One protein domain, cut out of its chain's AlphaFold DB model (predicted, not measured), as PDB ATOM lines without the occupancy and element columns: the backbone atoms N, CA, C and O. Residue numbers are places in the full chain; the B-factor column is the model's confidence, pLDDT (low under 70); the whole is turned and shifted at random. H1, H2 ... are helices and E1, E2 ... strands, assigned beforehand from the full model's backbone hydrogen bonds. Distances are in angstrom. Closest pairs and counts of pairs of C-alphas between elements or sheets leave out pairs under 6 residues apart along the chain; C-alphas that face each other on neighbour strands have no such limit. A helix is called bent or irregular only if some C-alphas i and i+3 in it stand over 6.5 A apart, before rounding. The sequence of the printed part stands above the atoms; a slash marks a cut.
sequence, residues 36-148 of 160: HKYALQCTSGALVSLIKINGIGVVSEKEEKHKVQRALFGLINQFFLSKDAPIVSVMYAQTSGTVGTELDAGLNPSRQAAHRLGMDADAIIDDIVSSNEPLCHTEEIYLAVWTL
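Overview. This is residues 36 to 148 of the 160 residues of an uncharacterized protein of Vibrio sp. ES.044 (UniProt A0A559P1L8). This is a long, narrow model: a curled, strongly twisted sheet of four strands makes one part of its length, and an arm of two helices, H2 and H3, reaches on from one end of the sheet and folds back to it. Helix H1 runs beyond edge strand E3 and only grazes the sheet, with its first turns, residues 62 to 68, standing free. The printed part has 113 residues with three named helices and four named strands, in the order E1, E2, H1, E3, H2, H3, E4, of mixed class; the sheet's order is E1, E2, E4, E3, antiparallel throughout. The whole is elongated and only just extended, close to loose, with a radius of gyration of the C-alphas of 20.0 A and spans of 64 by 35 by 21 A.

Along the chain. Find C-alpha 40 at (173.122, 255.528, 245.300), where E1, residues 40 to 42, begins. E2 follows at residues 47 to 54, 22.5 A long. H1, residues 62 to 80, begins with C-alpha 62 at (159.330, 255.791, 214.298) and runs 27.0 A. E3, residues 87 to 95, is 26.4 A long. H2, residues 99 to 116, was assigned as one helix by its hydrogen bonds but is bent, with C-alphas 106 and 109 7.0 A apart; its arms are H2a, residues 99 to 106, and H2b, residues 109 to 116. H3, residues 122 to 135 and 20.6 A long, is only just irregular: C-alphas 131 and 134 are 6.9 A apart. E4, residues 138 to 147, runs 29.2 A and ends at C-alpha 147, (163.646, 251.059, 245.989).

Arrangement. Start at the hairpin of E1 and E2, where N 40 and O 48 are 2.8 A apart, within hydrogen-bond range. Between E2 and E4 look at N 51 and O 143, 2.8 A; between E4 and E3, at N 91 and O 142, 2.9 A. E2, H1 and E3 form a split strand-helix-strand unit, two strands running the same way with E4 between them, and its crossover is right-handed. H1 grazes the sheet with residues 69 to 80; its closest C-alphas to E3 are those of Ile 76 and Val 88, 7.4 A. H2a touches H3, which meets it with residues 129 to 133 alone, at a steep tilt of 41 degrees, opposite ways; the closest C-alphas, of Gly 100 and Glu 133, are 5.4 A apart. H2b and H3 are close but not clearly touching, the C-alphas of Arg 111 and Asp 122 being closest at 6.7 A. H1 is apart from H2a, H2b and H3. Every O i to N i+4 pair is within hydrogen-bond range in H2a and H2b, against 14 of 15 in H1 and 8 of 10 in H3.

Size, cuts and confidence. The two C-alphas farthest apart, of Lys 83 and Gly 118, are 65.1 A from each other. The printed part has no cut, and no link is long. Mean pLDDT of the printed part is 72.3; look for values under 70 in 57 residues, among them 53 to 96.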
ATOM      1  N   HIS A  36     177.006 250.091 249.755       59.06
ATOM      2  CA  HIS A  36     176.504 249.364 248.583       59.06
ATOM      3  C   HIS A  36     177.240 249.765 247.289       59.06
ATOM      4  O   HIS A  36     176.954 250.795 246.694       59.06
ATOM      5  N   LYS A  37     178.138 248.913 246.781       63.84
ATOM      6  CA  LYS A  37     179.004 249.204 245.615       63.84
ATOM      7  C   LYS A  37     178.291 249.718 244.343       63.84
ATOM      8  O   LYS A  37     178.930 250.385 243.539       63.84
ATOM      9  N   TYR A  38     177.006 249.413 244.154       66.25
ATOM     10  CA  TYR A  38     176.274 249.673 242.904       66.25
ATOM     11  C   TYR A  38     174.991 250.507 243.062       66.25
ATOM     12  O   TYR A  38     174.248 250.648 242.095       66.25
ATOM     13  N   ALA A  39     174.703 251.029 244.257       66.19
ATOM     14  CA  ALA A  39     173.490 251.806 244.515       66.19
ATOM     15  C   ALA A  39     173.832 253.169 245.122       66.19
ATOM     16  O   ALA A  39     174.727 253.281 245.962       66.19
ATOM     17  N   LEU A  40     173.101 254.197 244.701       72.31
ATOM     18  CA  LEU A  40     173.122 255.528 245.300       72.31
ATOM     19  C   LEU A  40     172.019 255.621 246.358       72.31
ATOM     20  O   LEU A  40     171.043 254.876 246.303       72.31
ATOM     21  N   GLN A  41     172.166 256.518 247.328       73.00
ATOM     22  CA  GLN A  41     171.173 256.715 248.382       73.00
ATOM     23  C   GLN A  41     170.591 258.122 248.281       73.00
ATOM     24  O   GLN A  41     171.336 259.092 248.184       73.00
ATOM     25  N   CYS A  42     169.266 258.236 248.300       69.94
ATOM     26  CA  CYS A  42     168.590 259.524 248.395       69.94
ATOM     27  C   CYS A  42     168.530 260.019 249.844       69.94
ATOM     28  O   CYS A  42     168.497 259.210 250.774       69.94
ATOM     29  N   THR A  43     168.391 261.331 250.037       66.69
ATOM     30  CA  THR A  43     168.116 261.959 251.351       66.69
ATOM     31  C   THR A  43     166.879 261.381 252.042       66.69
ATOM     32  O   THR A  43     166.833 261.253 253.263       66.69
ATOM     33  N   SER A  44     165.891 260.950 251.254       65.06
ATOM     34  CA  SER A  44     164.683 260.259 251.716       65.06
ATOM     35  C   SER A  44     164.922 258.828 252.226       65.06
ATOM     36  O   SER A  44     164.005 258.204 252.756       65.06
ATOM     37  N   GLY A  45     166.131 258.283 252.055       68.31
ATOM     38  CA  GLY A  45     166.494 256.910 252.407       68.31
ATOM     39  C   GLY A  45     166.203 255.868 251.321       68.31
ATOM     40  O   GLY A  45     166.510 254.693 251.523       68.31
ATOM     41  N   ALA A  46     165.644 256.267 250.173       70.06
ATOM     42  CA  ALA A  46     165.486 255.382 249.019       70.06
ATOM     43  C   ALA A  46     166.848 255.019 248.399       70.06
ATOM     44  O   ALA A  46     167.762 255.842 248.368       70.06
ATOM     45  N   LEU A  47     166.974 253.798 247.882       73.31
ATOM     46  CA  LEU A  47     168.140 253.353 247.122       73.31
ATOM     47  C   LEU A  47     167.860 253.457 245.628       73.31
ATOM     48  O   LEU A  47     166.838 252.955 245.159       73.31
ATOM     49  N   VAL A  48     168.784 254.065 244.890       74.12
ATOM     50  CA  VAL A  48     168.706 254.267 243.443       74.12
ATOM     51  C   VAL A  48     169.733 253.395 242.746       74.12
ATOM     52  O   VAL A  48     170.935 253.524 242.983       74.12
ATOM     53  N   SER A  49     169.259 252.549 241.842       73.25
ATOM     54  CA  SER A  49     170.105 251.791 240.925       73.25
ATOM     55  C   SER A  49     169.944 252.351 239.518       73.25
ATOM     56  O   SER A  49     168.820 252.445 239.023       73.25
ATOM     57  N   LEU A  50     171.062 252.710 238.883       70.12
ATOM     58  CA  LEU A  50     171.098 253.124 237.484       70.12
ATOM     59  C   LEU A  50     171.582 251.952 236.630       70.12
ATOM     60  O   LEU A  50     172.700 251.471 236.799       70.12
ATOM     61  N   ILE A  51     170.736 251.490 235.717       73.06
ATOM     62  CA  ILE A  51     171.042 250.396 234.799       73.06
ATOM     63  C   ILE A  51     171.174 250.997 233.403       73.06
ATOM     64  O   ILE A  51     170.200 251.521 232.862       73.06
ATOM     65  N   LYS A  52     172.376 250.920 232.827       71.75
ATOM     66  CA  LYS A  52     172.610 251.257 231.421       71.75
ATOM     67  C   LYS A  52     172.290 250.038 230.561       71.75
ATOM     68  O   LYS A  52     172.885 248.977 230.737       71.75
ATOM     69  N   ILE A  53     171.359 250.204 229.636       69.19
ATOM     70  CA  ILE A  53     171.081 249.264 228.559       69.19
ATOM     71  C   ILE A  53     171.702 249.873 227.306       69.19
ATOM     72  O   ILE A  53     171.251 250.913 226.819       69.19
ATOM     73  N   ASN A  54     172.762 249.236 226.814       60.34
ATOM     74  CA  ASN A  54     173.372 249.618 225.547       60.34
ATOM     75  C   ASN A  54     172.401 249.244 224.421       60.34
ATOM     76  O   ASN A  54     171.990 248.084 224.327       60.34
ATOM     77  N   GLY A  55     172.010 250.221 223.605       57.84
ATOM     78  CA  GLY A  55     171.322 249.955 222.351       57.84
ATOM     79  C   GLY A  55     172.280 249.345 221.330       57.84
ATOM     80  O   GLY A  55     173.499 249.462 221.447       57.84
ATOM     81  N   ILE A  56     171.718 248.676 220.330       54.62
ATOM     82  CA  ILE A  56     172.432 248.318 219.102       54.62
ATOM     83  C   ILE A  56     172.116 249.419 218.087       54.62
ATOM     84  O   ILE A  56     170.973 249.868 218.028       54.62
ATOM     85  N   GLY A  57     173.110 249.852 217.308       54.78
ATOM     86  CA  GLY A  57     172.910 250.801 216.213       54.78
ATOM     87  C   GLY A  57     172.005 250.196 215.141       54.78
ATOM     88  O   GLY A  57     172.454 249.406 214.314       54.78
ATOM     89  N   VAL A  58     170.718 250.533 215.184       56.00
ATOM     90  CA  VAL A  58     169.715 250.143 214.188       56.00
ATOM     91  C   VAL A  58     169.197 251.413 213.521       56.00
ATOM     92  O   VAL A  58     169.059 252.453 214.166       56.00
ATOM     93  N   VAL A  59     168.910 251.336 212.220       53.22
ATOM     94  CA  VAL A  59     168.254 252.412 211.467       53.22
ATOM     95  C   VAL A  59     166.845 252.601 212.038       53.22
ATOM     96  O   VAL A  59     165.929 251.854 211.711       53.22
ATOM     97  N   SER A  60     166.685 253.565 212.949       56.28
ATOM     98  CA  SER A  60     165.442 253.718 213.712       56.28
ATOM     99  C   SER A  60     164.320 254.288 212.847       56.28
ATOM    100  O   SER A  60     164.320 255.468 212.484       56.28
ATOM    101  N   GLU A  61     163.300 253.477 212.583       59.69
ATOM    102  CA  GLU A  61     161.998 253.974 212.148       59.69
ATOM    103  C   GLU A  61     161.119 254.322 213.363       59.69
ATOM    104  O   GLU A  61     161.171 253.684 214.418       59.69
ATOM    105  N   LYS A  62     160.233 255.322 213.218       59.19
ATOM    106  CA  LYS A  62     159.330 255.791 214.298       59.19
ATOM    107  C   LYS A  62     158.532 254.663 214.969       59.19
ATOM    108  O   LYS A  62     158.147 254.790 216.133       59.19
ATOM    109  N   GLU A  63     158.249 253.584 214.249       62.50
ATOM    110  CA  GLU A  63     157.461 252.463 214.752       62.50
ATOM    111  C   GLU A  63     158.227 251.586 215.757       62.50
ATOM    112  O   GLU A  63     157.638 251.128 216.743       62.50
ATOM    113  N   GLU A  64     159.538 251.399 215.572       61.09
ATOM    114  CA  GLU A  64     160.378 250.608 216.480       61.09
ATOM    115  C   GLU A  64     160.450 251.244 217.865       61.09
ATOM    116  O   GLU A  64     160.203 250.574 218.874       61.09
ATOM    117  N   LYS A  65     160.641 252.567 217.922       60.59
ATOM    118  CA  LYS A  65     160.642 253.334 219.173       60.59
ATOM    119  C   LYS A  65     159.380 253.085 220.000       60.59
ATOM    120  O   LYS A  65     159.445 252.848 221.207       60.59
ATOM    121  N   HIS A  66     158.215 253.092 219.352       63.44
ATOM    122  CA  HIS A  66     156.940 252.852 220.025       63.44
ATOM    123  C   HIS A  66     156.736 251.395 220.452       63.44
ATOM    124  O   HIS A  66     155.983 251.145 221.401       63.44
ATOM    125  N   LYS A  67     157.353 250.422 219.771       63.97
ATOM    126  CA  LYS A  67     157.327 249.007 220.175       63.97
ATOM    127  C   LYS A  67     158.209 248.774 221.400       63.97
ATOM    128  O   LYS A  67     157.725 248.208 222.378       63.97
ATOM    129  N   VAL A  68     159.437 249.293 221.393       66.06
ATOM    130  CA  VAL A  68     160.375 249.185 222.523       66.06
ATOM    131  C   VAL A  68     159.812 249.866 223.766       66.06
ATOM    132  O   VAL A  68     159.761 249.249 224.828       66.06
ATOM    133  N   GLN A  69     159.285 251.090 223.637       64.56
ATOM    134  CA  GLN A  69     158.636 251.784 224.754       64.56
ATOM    135  C   GLN A  69     157.481 250.968 225.345       64.56
ATOM    136  O   GLN A  69     157.398 250.820 226.561       64.56
ATOM    137  N   ARG A  70     156.601 250.399 224.509       66.94
ATOM    138  CA  ARG A  70     155.481 249.572 224.986       66.94
ATOM    139  C   ARG A  70     155.946 248.305 225.698       66.94
ATOM    140  O   ARG A  70     155.392 247.988 226.746       66.94
ATOM    141  N   ALA A  71     156.945 247.608 225.161       65.06
ATOM    142  CA  ALA A  71     157.503 246.413 225.791       65.06
ATOM    143  C   ALA A  71     158.145 246.745 227.147       65.06
ATOM    144  O   ALA A  71     157.876 246.073 228.141       65.06
ATOM    145  N   LEU A  72     158.916 247.832 227.205       66.56
ATOM    146  CA  LEU A  72     159.572 248.293 228.423       66.56
ATOM    147  C   LEU A  72     158.557 248.707 229.496       66.56
ATOM    148  O   LEU A  72     158.632 248.232 230.626       66.56
ATOM    149  N   PHE A  73     157.566 249.534 229.145       66.62
ATOM    150  CA  PHE A  73     156.502 249.914 230.076       66.62
ATOM    151  C   PHE A  73     155.635 248.719 230.484       66.62
ATOM    152  O   PHE A  73     155.202 248.662 231.630       66.62
ATOM    153  N   GLY A  74     155.408 247.749 229.592       65.44
ATOM    154  CA  GLY A  74     154.719 246.498 229.909       65.44
ATOM    155  C   GLY A  74     155.451 245.686 230.980       65.44
ATOM    156  O   GLY A  74     154.837 245.298 231.971       65.44
ATOM    157  N   LEU A  75     156.767 245.511 230.827       62.91
ATOM    158  CA  LEU A  75     157.618 244.844 231.817       62.91
ATOM    159  C   LEU A  75     157.621 245.597 233.151       62.91
ATOM    160  O   LEU A  75     157.376 245.002 234.197       62.91
ATOM    161  N   ILE A  76     157.837 246.914 233.125       61.44
ATOM    162  CA  ILE A  76     157.842 247.741 234.340       61.44
ATOM    163  C   ILE A  76     156.498 247.621 235.071       61.44
ATOM    164  O   ILE A  76     156.466 247.375 236.275       61.44
ATOM    165  N   ASN A  77     155.388 247.719 234.341       60.78
ATOM    166  CA  ASN A  77     154.051 247.589 234.909       60.78
ATOM    167  C   ASN A  77     153.807 246.199 235.514       60.78
ATOM    168  O   ASN A  77     153.199 246.094 236.576       60.78
ATOM    169  N   GLN A  78     154.296 245.132 234.878       62.31
ATOM    170  CA  GLN A  78     154.134 243.767 235.378       62.31
ATOM    171  C   GLN A  78     154.841 243.545 236.722       62.31
ATOM    172  O   GLN A  78     154.286 242.887 237.602       62.31
ATOM    173  N   PHE A  79     156.049 244.084 236.894       55.47
ATOM    174  CA  PHE A  79     156.857 243.835 238.091       55.47
ATOM    175  C   PHE A  79     156.657 244.876 239.201       55.47
ATOM    176  O   PHE A  79     156.914 244.579 240.368       55.47
ATOM    177  N   PHE A  80     156.175 246.078 238.868       55.91
ATOM    178  CA  PHE A  80     156.214 247.236 239.765       55.91
ATOM    179  C   PHE A  80     154.867 247.982 239.908       55.91
ATOM    180  O   PHE A  80     154.848 249.150 240.272       55.91
ATOM    181  N   LEU A  81     153.716 247.330 239.696       53.50
ATOM    182  CA  LEU A  81     152.376 247.888 240.000       53.50
ATOM    183  C   LEU A  81     151.769 247.367 241.320       53.50
ATOM    184  O   LEU A  81     150.563 247.146 241.426       53.50
ATOM    185  N   SER A  82     152.581 247.178 242.360       55.44
ATOM    186  CA  SER A  82     152.055 247.017 243.726       55.44
ATOM    187  C   SER A  82     152.006 248.372 244.444       55.44
ATOM    188  O   SER A  82     152.758 249.282 244.114       55.44
ATOM    189  N   LYS A  83     151.118 248.533 245.437       52.78
ATOM    190  CA  LYS A  83     150.973 249.789 246.210       52.78
ATOM    191  C   LYS A  83     152.269 250.267 246.890       52.78
ATOM    192  O   LYS A  83     152.358 251.444 247.214       52.78
ATOM    193  N   ASP A  84     153.244 249.372 247.055       59.06
ATOM    194  CA  ASP A  84     154.569 249.648 247.619       59.06
ATOM    195  C   ASP A  84     155.699 249.380 246.609       59.06
ATOM    196  O   ASP A  84     156.803 248.971 246.983       59.06
ATOM    197  N   ALA A  85     155.403 249.496 245.320       58.97
ATOM    198  CA  ALA A  85     156.369 249.198 244.287       58.97
ATOM    199  C   ALA A  85     157.461 250.272 244.183       58.97
ATOM    200  O   ALA A  85     157.215 251.445 244.473       58.97
ATOM    201  N   PRO A  86     158.670 249.880 243.755       62.78
ATOM    202  CA  PRO A  86     159.728 250.828 243.457       62.78
ATOM    203  C   PRO A  86     159.307 251.795 242.348       62.78
ATOM    204  O   PRO A  86     158.621 251.419 241.396       62.78
ATOM    205  N   ILE A  87     159.738 253.050 242.473       67.00
ATOM    206  CA  ILE A  87     159.554 254.053 241.420       67.00
ATOM    207  C   ILE A  87     160.561 253.717 240.319       67.00
ATOM    208  O   ILE A  87     161.733 253.483 240.608       67.00
ATOM    209  N   VAL A  88     160.119 253.676 239.064       64.12
ATOM    210  CA  VAL A  88     160.989 253.430 237.907       64.12
ATOM    211  C   VAL A  88     160.898 254.622 236.966       64.12
ATOM    212  O   VAL A  88     159.802 255.027 236.582       64.12
ATOM    213  N   SER A  89     162.049 255.168 236.583       65.44
ATOM    214  CA  SER A  89     162.168 256.183 235.537       65.44
ATOM    215  C   SER A  89     163.009 255.640 234.391       65.44
ATOM    216  O   SER A  89     164.027 254.979 234.602       65.44
ATOM    217  N   VAL A  90     162.563 255.927 233.173       63.53
ATOM    218  CA  VAL A  90     163.246 255.556 231.935       63.53
ATOM    219  C   VAL A  90     163.759 256.834 231.292       63.53
ATOM    220  O   VAL A  90     162.976 257.743 231.012       63.53
ATOM    221  N   MET A  91     165.052 256.882 231.000       65.38
ATOM    222  CA  MET A  91     165.655 257.909 230.161       65.38
ATOM    223  C   MET A  91     166.158 257.262 228.872       65.38
ATOM    224  O   MET A  91     166.823 256.232 228.900       65.38
ATOM    225  N   TYR A  92     165.834 257.881 227.742       62.16
ATOM    226  CA  TYR A  92     166.366 257.529 226.429       62.16
ATOM    227  C   TYR A  92     167.264 258.674 225.968       62.16
ATOM    228  O   TYR A  92     166.819 259.825 225.938       62.16
ATOM    229  N   ALA A  93     168.508 258.357 225.629       64.75
ATOM    230  CA  ALA A  93     169.471 259.268 225.036       64.75
ATOM    231  C   ALA A  93     169.854 258.765 223.643       64.75
ATOM    232  O   ALA A  93     169.993 257.565 223.413       64.75
ATOM    233  N   GLN A  94     170.018 259.701 222.718       66.69
ATOM    234  CA  GLN A  94     170.444 259.439 221.351       66.69
ATOM    235  C   GLN A  94     171.674 260.301 221.089       66.69
ATOM    236  O   GLN A  94     171.653 261.499 221.382       66.69
ATOM    237  N   THR A  95     172.737 259.705 220.560       68.25
ATOM    238  CA  THR A  95     173.956 260.423 220.184       68.25
ATOM    239  C   THR A  95     174.461 259.927 218.836       68.25
ATOM    240  O   THR A  95     174.453 258.732 218.564       68.25
ATOM    241  N   SER A  96     174.881 260.840 217.968       67.75
ATOM    242  CA  SER A  96     175.526 260.506 216.692       67.75
ATOM    243  C   SER A  96     177.054 260.490 216.792       67.75
ATOM    244  O   SER A  96     177.715 259.929 215.929       67.75
ATOM    245  N   GLY A  97     177.636 261.064 217.852       73.19
ATOM    246  CA  GLY A  97     179.086 261.288 217.951       73.19
ATOM    247  C   GLY A  97     179.944 260.040 218.196       73.19
ATOM    248  O   GLY A  97     181.164 260.150 218.228       73.19
ATOM    249  N   THR A  98     179.330 258.876 218.407       76.00
ATOM    250  CA  THR A  98     180.009 257.598 218.707       76.00
ATOM    251  C   THR A  98     179.834 256.551 217.610       76.00
ATOM    252  O   THR A  98     180.456 255.490 217.652       76.00
ATOM    253  N   VAL A  99     179.016 256.848 216.604       80.62
ATOM    254  CA  VAL A  99     178.615 255.896 215.565       80.62
ATOM    255  C   VAL A  99     179.801 255.488 214.698       80.62
ATOM    256  O   VAL A  99     180.008 254.295 214.493       80.62
ATOM    257  N   GLY A 100     180.618 256.442 214.238       81.81
ATOM    258  CA  GLY A 100     181.797 256.142 213.420       81.81
ATOM    259  C   GLY A 100     182.771 255.198 214.128       81.81
ATOM    260  O   GLY A 100     183.217 254.210 213.546       81.81
ATOM    261  N   THR A 101     183.019 255.424 215.422       84.88
ATOM    262  CA  THR A 101     183.882 254.548 216.230       84.88
ATOM    263  C   THR A 101     183.302 253.148 216.432       84.88
ATOM    264  O   THR A 101     184.053 252.175 216.455       84.88
ATOM    265  N   GLU A 102     181.980 253.019 216.563       82.62
ATOM    266  CA  GLU A 102     181.309 251.721 216.707       82.62
ATOM    267  C   GLU A 102     181.306 250.933 215.391       82.62
ATOM    268  O   GLU A 102     181.571 249.728 215.393       82.62
ATOM    269  N   LEU A 103     181.061 251.612 214.265       84.00
ATOM    270  CA  LEU A 103     181.103 251.016 212.929       84.00
ATOM    271  C   LEU A 103     182.512 250.533 212.578       84.00
ATOM    272  O   LEU A 103     182.668 249.390 212.144       84.00
ATOM    273  N   ASP A 104     183.539 251.350 212.816       86.06
ATOM    274  CA  ASP A 104     184.926 250.962 212.548       86.06
ATOM    275  C   ASP A 104     185.366 249.797 213.451       86.06
ATOM    276  O   ASP A 104     185.921 248.808 212.969       86.06
ATOM    277  N   ALA A 105     185.009 249.820 214.743       87.00
ATOM    278  CA  ALA A 105     185.267 248.700 215.648       87.00
ATOM    279  C   ALA A 105     184.589 247.397 215.186       87.00
ATOM    280  O   ALA A 105     185.190 246.323 215.282       87.00
ATOM    281  N   GLY A 106     183.362 247.481 214.662       85.50
ATOM    282  CA  GLY A 106     182.620 246.341 214.122       85.50
ATOM    283  C   GLY A 106     183.192 245.792 212.811       85.50
ATOM    284  O   GLY A 106     183.147 244.582 212.586       85.50
ATOM    285  N   LEU A 107     183.759 246.652 211.959       87.69
ATOM    286  CA  LEU A 107     184.330 246.282 210.657       87.69
ATOM    287  C   LEU A 107     185.817 245.910 210.724       87.69
ATOM    288  O   LEU A 107     186.331 245.261 209.811       87.69
ATOM    289  N   ASN A 108     186.502 246.230 211.822       88.81
ATOM    290  CA  ASN A 108     187.912 245.912 212.039       88.81
ATOM    291  C   ASN A 108     188.259 244.413 211.844       88.81
ATOM    292  O   ASN A 108     189.260 244.116 211.187       88.81
ATOM    293  N   PRO A 109     187.453 243.430 212.303       91.19
ATOM    294  CA  PRO A 109     187.719 242.018 212.012       91.19
ATOM    295  C   PRO A 109     187.721 241.702 210.509       91.19
ATOM    296  O   PRO A 109     188.570 240.943 210.040       91.19
ATOM    297  N   SER A 110     186.809 242.312 209.749       88.25
ATOM    298  CA  SER A 110     186.722 242.164 208.292       88.25
ATOM    299  C   SER A 110     187.907 242.826 207.593       88.25
ATOM    300  O   SER A 110     188.492 242.221 206.695       88.25
ATOM    301  N   ARG A 111     188.325 244.012 208.061       88.56
ATOM    302  CA  ARG A 111     189.542 244.702 207.604       88.56
ATOM    303  C   ARG A 111     190.766 243.803 207.770       88.56
ATOM    304  O   ARG A 111     191.497 243.547 206.818       88.56
ATOM    305  N   GLN A 112     190.945 243.226 208.958       89.75
ATOM    306  CA  GLN A 112     192.054 242.310 209.241       89.75
ATOM    307  C   GLN A 112     192.001 241.031 208.398       89.75
ATOM    308  O   GLN A 112     193.046 240.529 207.984       89.75
ATOM    309  N   ALA A 113     190.811 240.484 208.145       89.69
ATOM    310  CA  ALA A 113     190.651 239.313 207.291       89.69
ATOM    311  C   ALA A 113     191.032 239.610 205.831       89.69
ATOM    312  O   ALA A 113     191.750 238.817 205.225       89.69
ATOM    313  N   ALA A 114     190.619 240.761 205.295       88.94
ATOM    314  CA  ALA A 114     190.969 241.202 203.945       88.94
ATOM    315  C   ALA A 114     192.487 241.390 203.779       88.94
ATOM    316  O   ALA A 114     193.074 240.825 202.855       88.94
ATOM    317  N   HIS A 115     193.141 242.055 204.739       90.06
ATOM    318  CA  HIS A 115     194.603 242.213 204.758       90.06
ATOM    319  C   HIS A 115     195.339 240.867 204.759       90.06
ATOM    320  O   HIS A 115     196.310 240.684 204.028       90.06
ATOM    321  N   ARG A 116     194.854 239.879 205.524       90.75
ATOM    322  CA  ARG A 116     195.435 238.520 205.542       90.75
ATOM    323  C   ARG A 116     195.306 237.791 204.205       90.75
ATOM    324  O   ARG A 116     196.120 236.918 203.919       90.75
ATOM    325  N   LEU A 117     194.297 238.131 203.410       92.12
ATOM    326  CA  LEU A 117     194.072 237.586 202.073       92.12
ATOM    327  C   LEU A 117     194.779 238.400 200.974       92.12
ATOM    328  O   LEU A 117     194.640 238.074 199.799       92.12
ATOM    329  N   GLY A 118     195.543 239.438 201.339       89.69
ATOM    330  CA  GLY A 118     196.218 240.324 200.389       89.69
ATOM    331  C   GLY A 118     195.267 241.254 199.632       89.69
ATOM    332  O   GLY A 118     195.614 241.730 198.554       89.69
ATOM    333  N   MET A 119     194.064 241.485 200.163       89.31
ATOM    334  CA  MET A 119     193.083 242.407 199.595       89.31
ATOM    335  C   MET A 119     193.215 243.779 200.254       89.31
ATOM    336  O   MET A 119     193.138 243.883 201.479       89.31
ATOM    337  N   ASP A 120     193.347 244.826 199.442       83.62
ATOM    338  CA  ASP A 120     193.214 246.206 199.908       83.62
ATOM    339  C   ASP A 120     191.725 246.560 200.005       83.62
ATOM    340  O   ASP A 120     191.063 246.856 199.009       83.62
ATOM    341  N   ALA A 121     191.176 246.420 201.211       86.19
ATOM    342  CA  ALA A 121     189.778 246.716 201.514       86.19
ATOM    343  C   ALA A 121     189.614 247.998 202.339       86.19
ATOM    344  O   ALA A 121     188.494 248.303 202.749       86.19
ATOM    345  N   ASP A 122     190.697 248.739 202.593       88.88
ATOM    346  CA  ASP A 122     190.664 249.863 203.525       88.88
ATOM    347  C   ASP A 122     189.753 250.976 203.012       88.88
ATOM    348  O   ASP A 122     188.823 251.368 203.713       88.88
ATOM    349  N   ALA A 123     189.920 251.374 201.748       88.06
ATOM    350  CA  ALA A 123     189.085 252.397 201.118       88.06
ATOM    351  C   ALA A 123     187.595 252.013 201.080       88.06
ATOM    352  O   ALA A 123     186.729 252.847 201.313       88.06
ATOM    353  N   ILE A 124     187.284 250.735 200.832       88.06
ATOM    354  CA  ILE A 124     185.896 250.251 200.777       88.06
ATOM    355  C   ILE A 124     185.259 250.302 202.169       88.06
ATOM    356  O   ILE A 124     184.101 250.689 202.311       88.06
ATOM    357  N   ILE A 125     185.999 249.898 203.202       89.50
ATOM    358  CA  ILE A 125     185.511 249.919 204.582       89.50
ATOM    359  C   ILE A 125     185.341 251.363 205.064       89.50
ATOM    360  O   ILE A 125     184.319 251.673 205.674       89.50
ATOM    361  N   ASP A 126     186.276 252.253 204.737       91.31
ATOM    362  CA  ASP A 126     186.201 253.676 205.084       91.31
ATOM    363  C   ASP A 126     185.008 254.367 204.395       91.31
ATOM    364  O   ASP A 126     184.282 255.144 205.025       91.31
ATOM    365  N   ASP A 127     184.729 254.026 203.135       90.00
ATOM    366  CA  ASP A 127     183.541 254.491 202.409       90.00
ATOM    367  C   ASP A 127     182.242 253.984 203.055       90.00
ATOM    368  O   ASP A 127     181.264 254.731 203.171       90.00
ATOM    369  N   ILE A 128     182.219 252.732 203.525       86.12
ATOM    370  CA  ILE A 128     181.070 252.172 204.249       86.12
ATOM    371  C   ILE A 128     180.848 252.930 205.561       86.12
ATOM    372  O   ILE A 128     179.709 253.296 205.853       86.12
ATOM    373  N   VAL A 129     181.895 253.183 206.348       88.19
ATOM    374  CA  VAL A 129     181.776 253.919 207.616       88.19
ATOM    375  C   VAL A 129     181.283 255.341 207.358       88.19
ATOM    376  O   VAL A 129     180.260 255.735 207.916       88.19
ATOM    377  N   SER A 130     181.936 256.080 206.459       88.75
ATOM    378  CA  SER A 130     181.608 257.485 206.172       88.75
ATOM    379  C   SER A 130     180.214 257.679 205.565       88.75
ATOM    380  O   SER A 130     179.545 258.669 205.864       88.75
ATOM    381  N   SER A 131     179.734 256.723 204.765       86.94
ATOM    382  CA  SER A 131     178.388 256.774 204.177       86.94
ATOM    383  C   SER A 131     177.285 256.477 205.195       86.94
ATOM    384  O   SER A 131     176.183 257.015 205.080       86.94
ATOM    385  N   ASN A 132     177.556 255.621 206.187       81.88
ATOM    386  CA  ASN A 132     176.552 255.180 207.160       81.88
ATOM    387  C   ASN A 132     176.557 255.993 208.459       81.88
ATOM    388  O   ASN A 132     175.511 256.123 209.088       81.88
ATOM    389  N   GLU A 133     177.688 256.575 208.856       83.38
ATOM    390  CA  GLU A 133     177.803 257.414 210.053       83.38
ATOM    391  C   GLU A 133     176.725 258.516 210.156       83.38
ATOM    392  O   GLU A 133     176.074 258.587 211.198       83.38
ATOM    393  N   PRO A 134     176.439 259.329 209.114       80.56
ATOM    394  CA  PRO A 134     175.411 260.370 209.209       80.56
ATOM    395  C   PRO A 134     173.973 259.826 209.214       80.56
ATOM    396  O   PRO A 134     173.040 260.571 209.516       80.56
ATOM    397  N   LEU A 135     173.776 258.557 208.845       78.94
ATOM    398  CA  LEU A 135     172.465 257.905 208.763       78.94
ATOM    399  C   LEU A 135     172.112 257.126 210.034       78.94
ATOM    400  O   LEU A 135     170.956 256.746 210.226       78.94
ATOM    401  N   CYS A 136     173.101 256.890 210.887       74.69
ATOM    402  CA  CYS A 136     172.986 256.075 212.080       74.69
ATOM    403  C   CYS A 136     173.104 256.934 213.343       74.69
ATOM    404  O   CYS A 136     173.655 258.035 213.355       74.69
ATOM    405  N   HIS A 137     172.592 256.403 214.444       70.12
ATOM    406  CA  HIS A 137     172.747 256.987 215.769       70.12
ATOM    407  C   HIS A 137     172.913 255.878 216.797       70.12
ATOM    408  O   HIS A 137     172.320 254.805 216.684       70.12
ATOM    409  N   THR A 138     173.703 256.156 217.822       70.69
ATOM    410  CA  THR A 138     173.824 255.298 218.990       70.69
ATOM    411  C   THR A 138     172.682 255.630 219.948       70.69
ATOM    412  O   THR A 138     172.401 256.798 220.244       70.69
ATOM    413  N   GLU A 139     172.000 254.593 220.428       68.38
ATOM    414  CA  GLU A 139     170.926 254.705 221.411       68.38
ATOM    415  C   GLU A 139     171.401 254.203 222.772       68.38
ATOM    416  O   GLU A 139     171.950 253.107 222.900       68.38
ATOM    417  N   GLU A 140     171.136 254.980 223.816       67.44
ATOM    418  CA  GLU A 140     171.382 254.583 225.195       67.44
ATOM    419  C   GLU A 140     170.083 254.674 225.989       67.44
ATOM    420  O   GLU A 140     169.410 255.708 226.016       67.44
ATOM    421  N   ILE A 141     169.727 253.586 226.668       68.50
ATOM    422  CA  ILE A 141     168.570 253.557 227.559       68.50
ATOM    423  C   ILE A 141     169.082 253.423 228.985       68.50
ATOM    424  O   ILE A 141     169.775 252.468 229.330       68.50
ATOM    425  N   TYR A 142     168.706 254.368 229.834       69.69
ATOM    426  CA  TYR A 142     168.987 254.332 231.258       69.69
ATOM    427  C   TYR A 142     167.701 254.031 232.020       69.69
ATOM    428  O   TYR A 142     166.682 254.705 231.858       69.69
ATOM    429  N   LEU A 143     167.754 253.019 232.879       70.31
ATOM    430  CA  LEU A 143     166.708 252.712 233.845       70.31
ATOM    431  C   LEU A 143     167.179 253.144 235.225       70.31
ATOM    432  O   LEU A 143     168.139 252.591 235.757       70.31
ATOM    433  N   ALA A 144     166.488 254.114 235.811       71.38
ATOM    434  CA  ALA A 144     166.660 254.477 237.205       71.38
ATOM    435  C   ALA A 144     165.551 253.812 238.027       71.38
ATOM    436  O   ALA A 144     164.364 253.989 237.750       71.38
ATOM    437  N   VAL A 145     165.939 253.023 239.028       71.81
ATOM    438  CA  VAL A 145     165.013 252.289 239.898       71.81
ATOM    439  C   VAL A 145     165.223 252.745 241.335       71.81
ATOM    440  O   VAL A 145     166.291 252.517 241.900       71.81
ATOM    441  N   TRP A 146     164.200 253.354 241.933       73.31
ATOM    442  CA  TRP A 146     164.174 253.744 243.341       73.31
ATOM    443  C   TRP A 146     163.459 252.673 244.149       73.31
ATOM    444  O   TRP A 146     162.250 252.479 244.025       73.31
ATOM    445  N   THR A 147     164.194 252.016 245.031       70.12
ATOM    446  CA  THR A 147     163.646 251.059 245.989       70.12
ATOM    447  C   THR A 147     163.608 251.696 247.371       70.12
ATOM    448  O   THR A 147     164.604 252.230 247.852       70.12
ATOM    449  N   LEU A 148     162.449 251.649 248.027       64.94
ATOM    450  CA  LEU A 148     162.366 251.972 249.448       64.94
ATOM    451  C   LEU A 148     162.750 250.716 250.238       64.94
ATOM    452  O   LEU A 148     162.056 249.699 250.120       64.94
TER     453      LEU A 148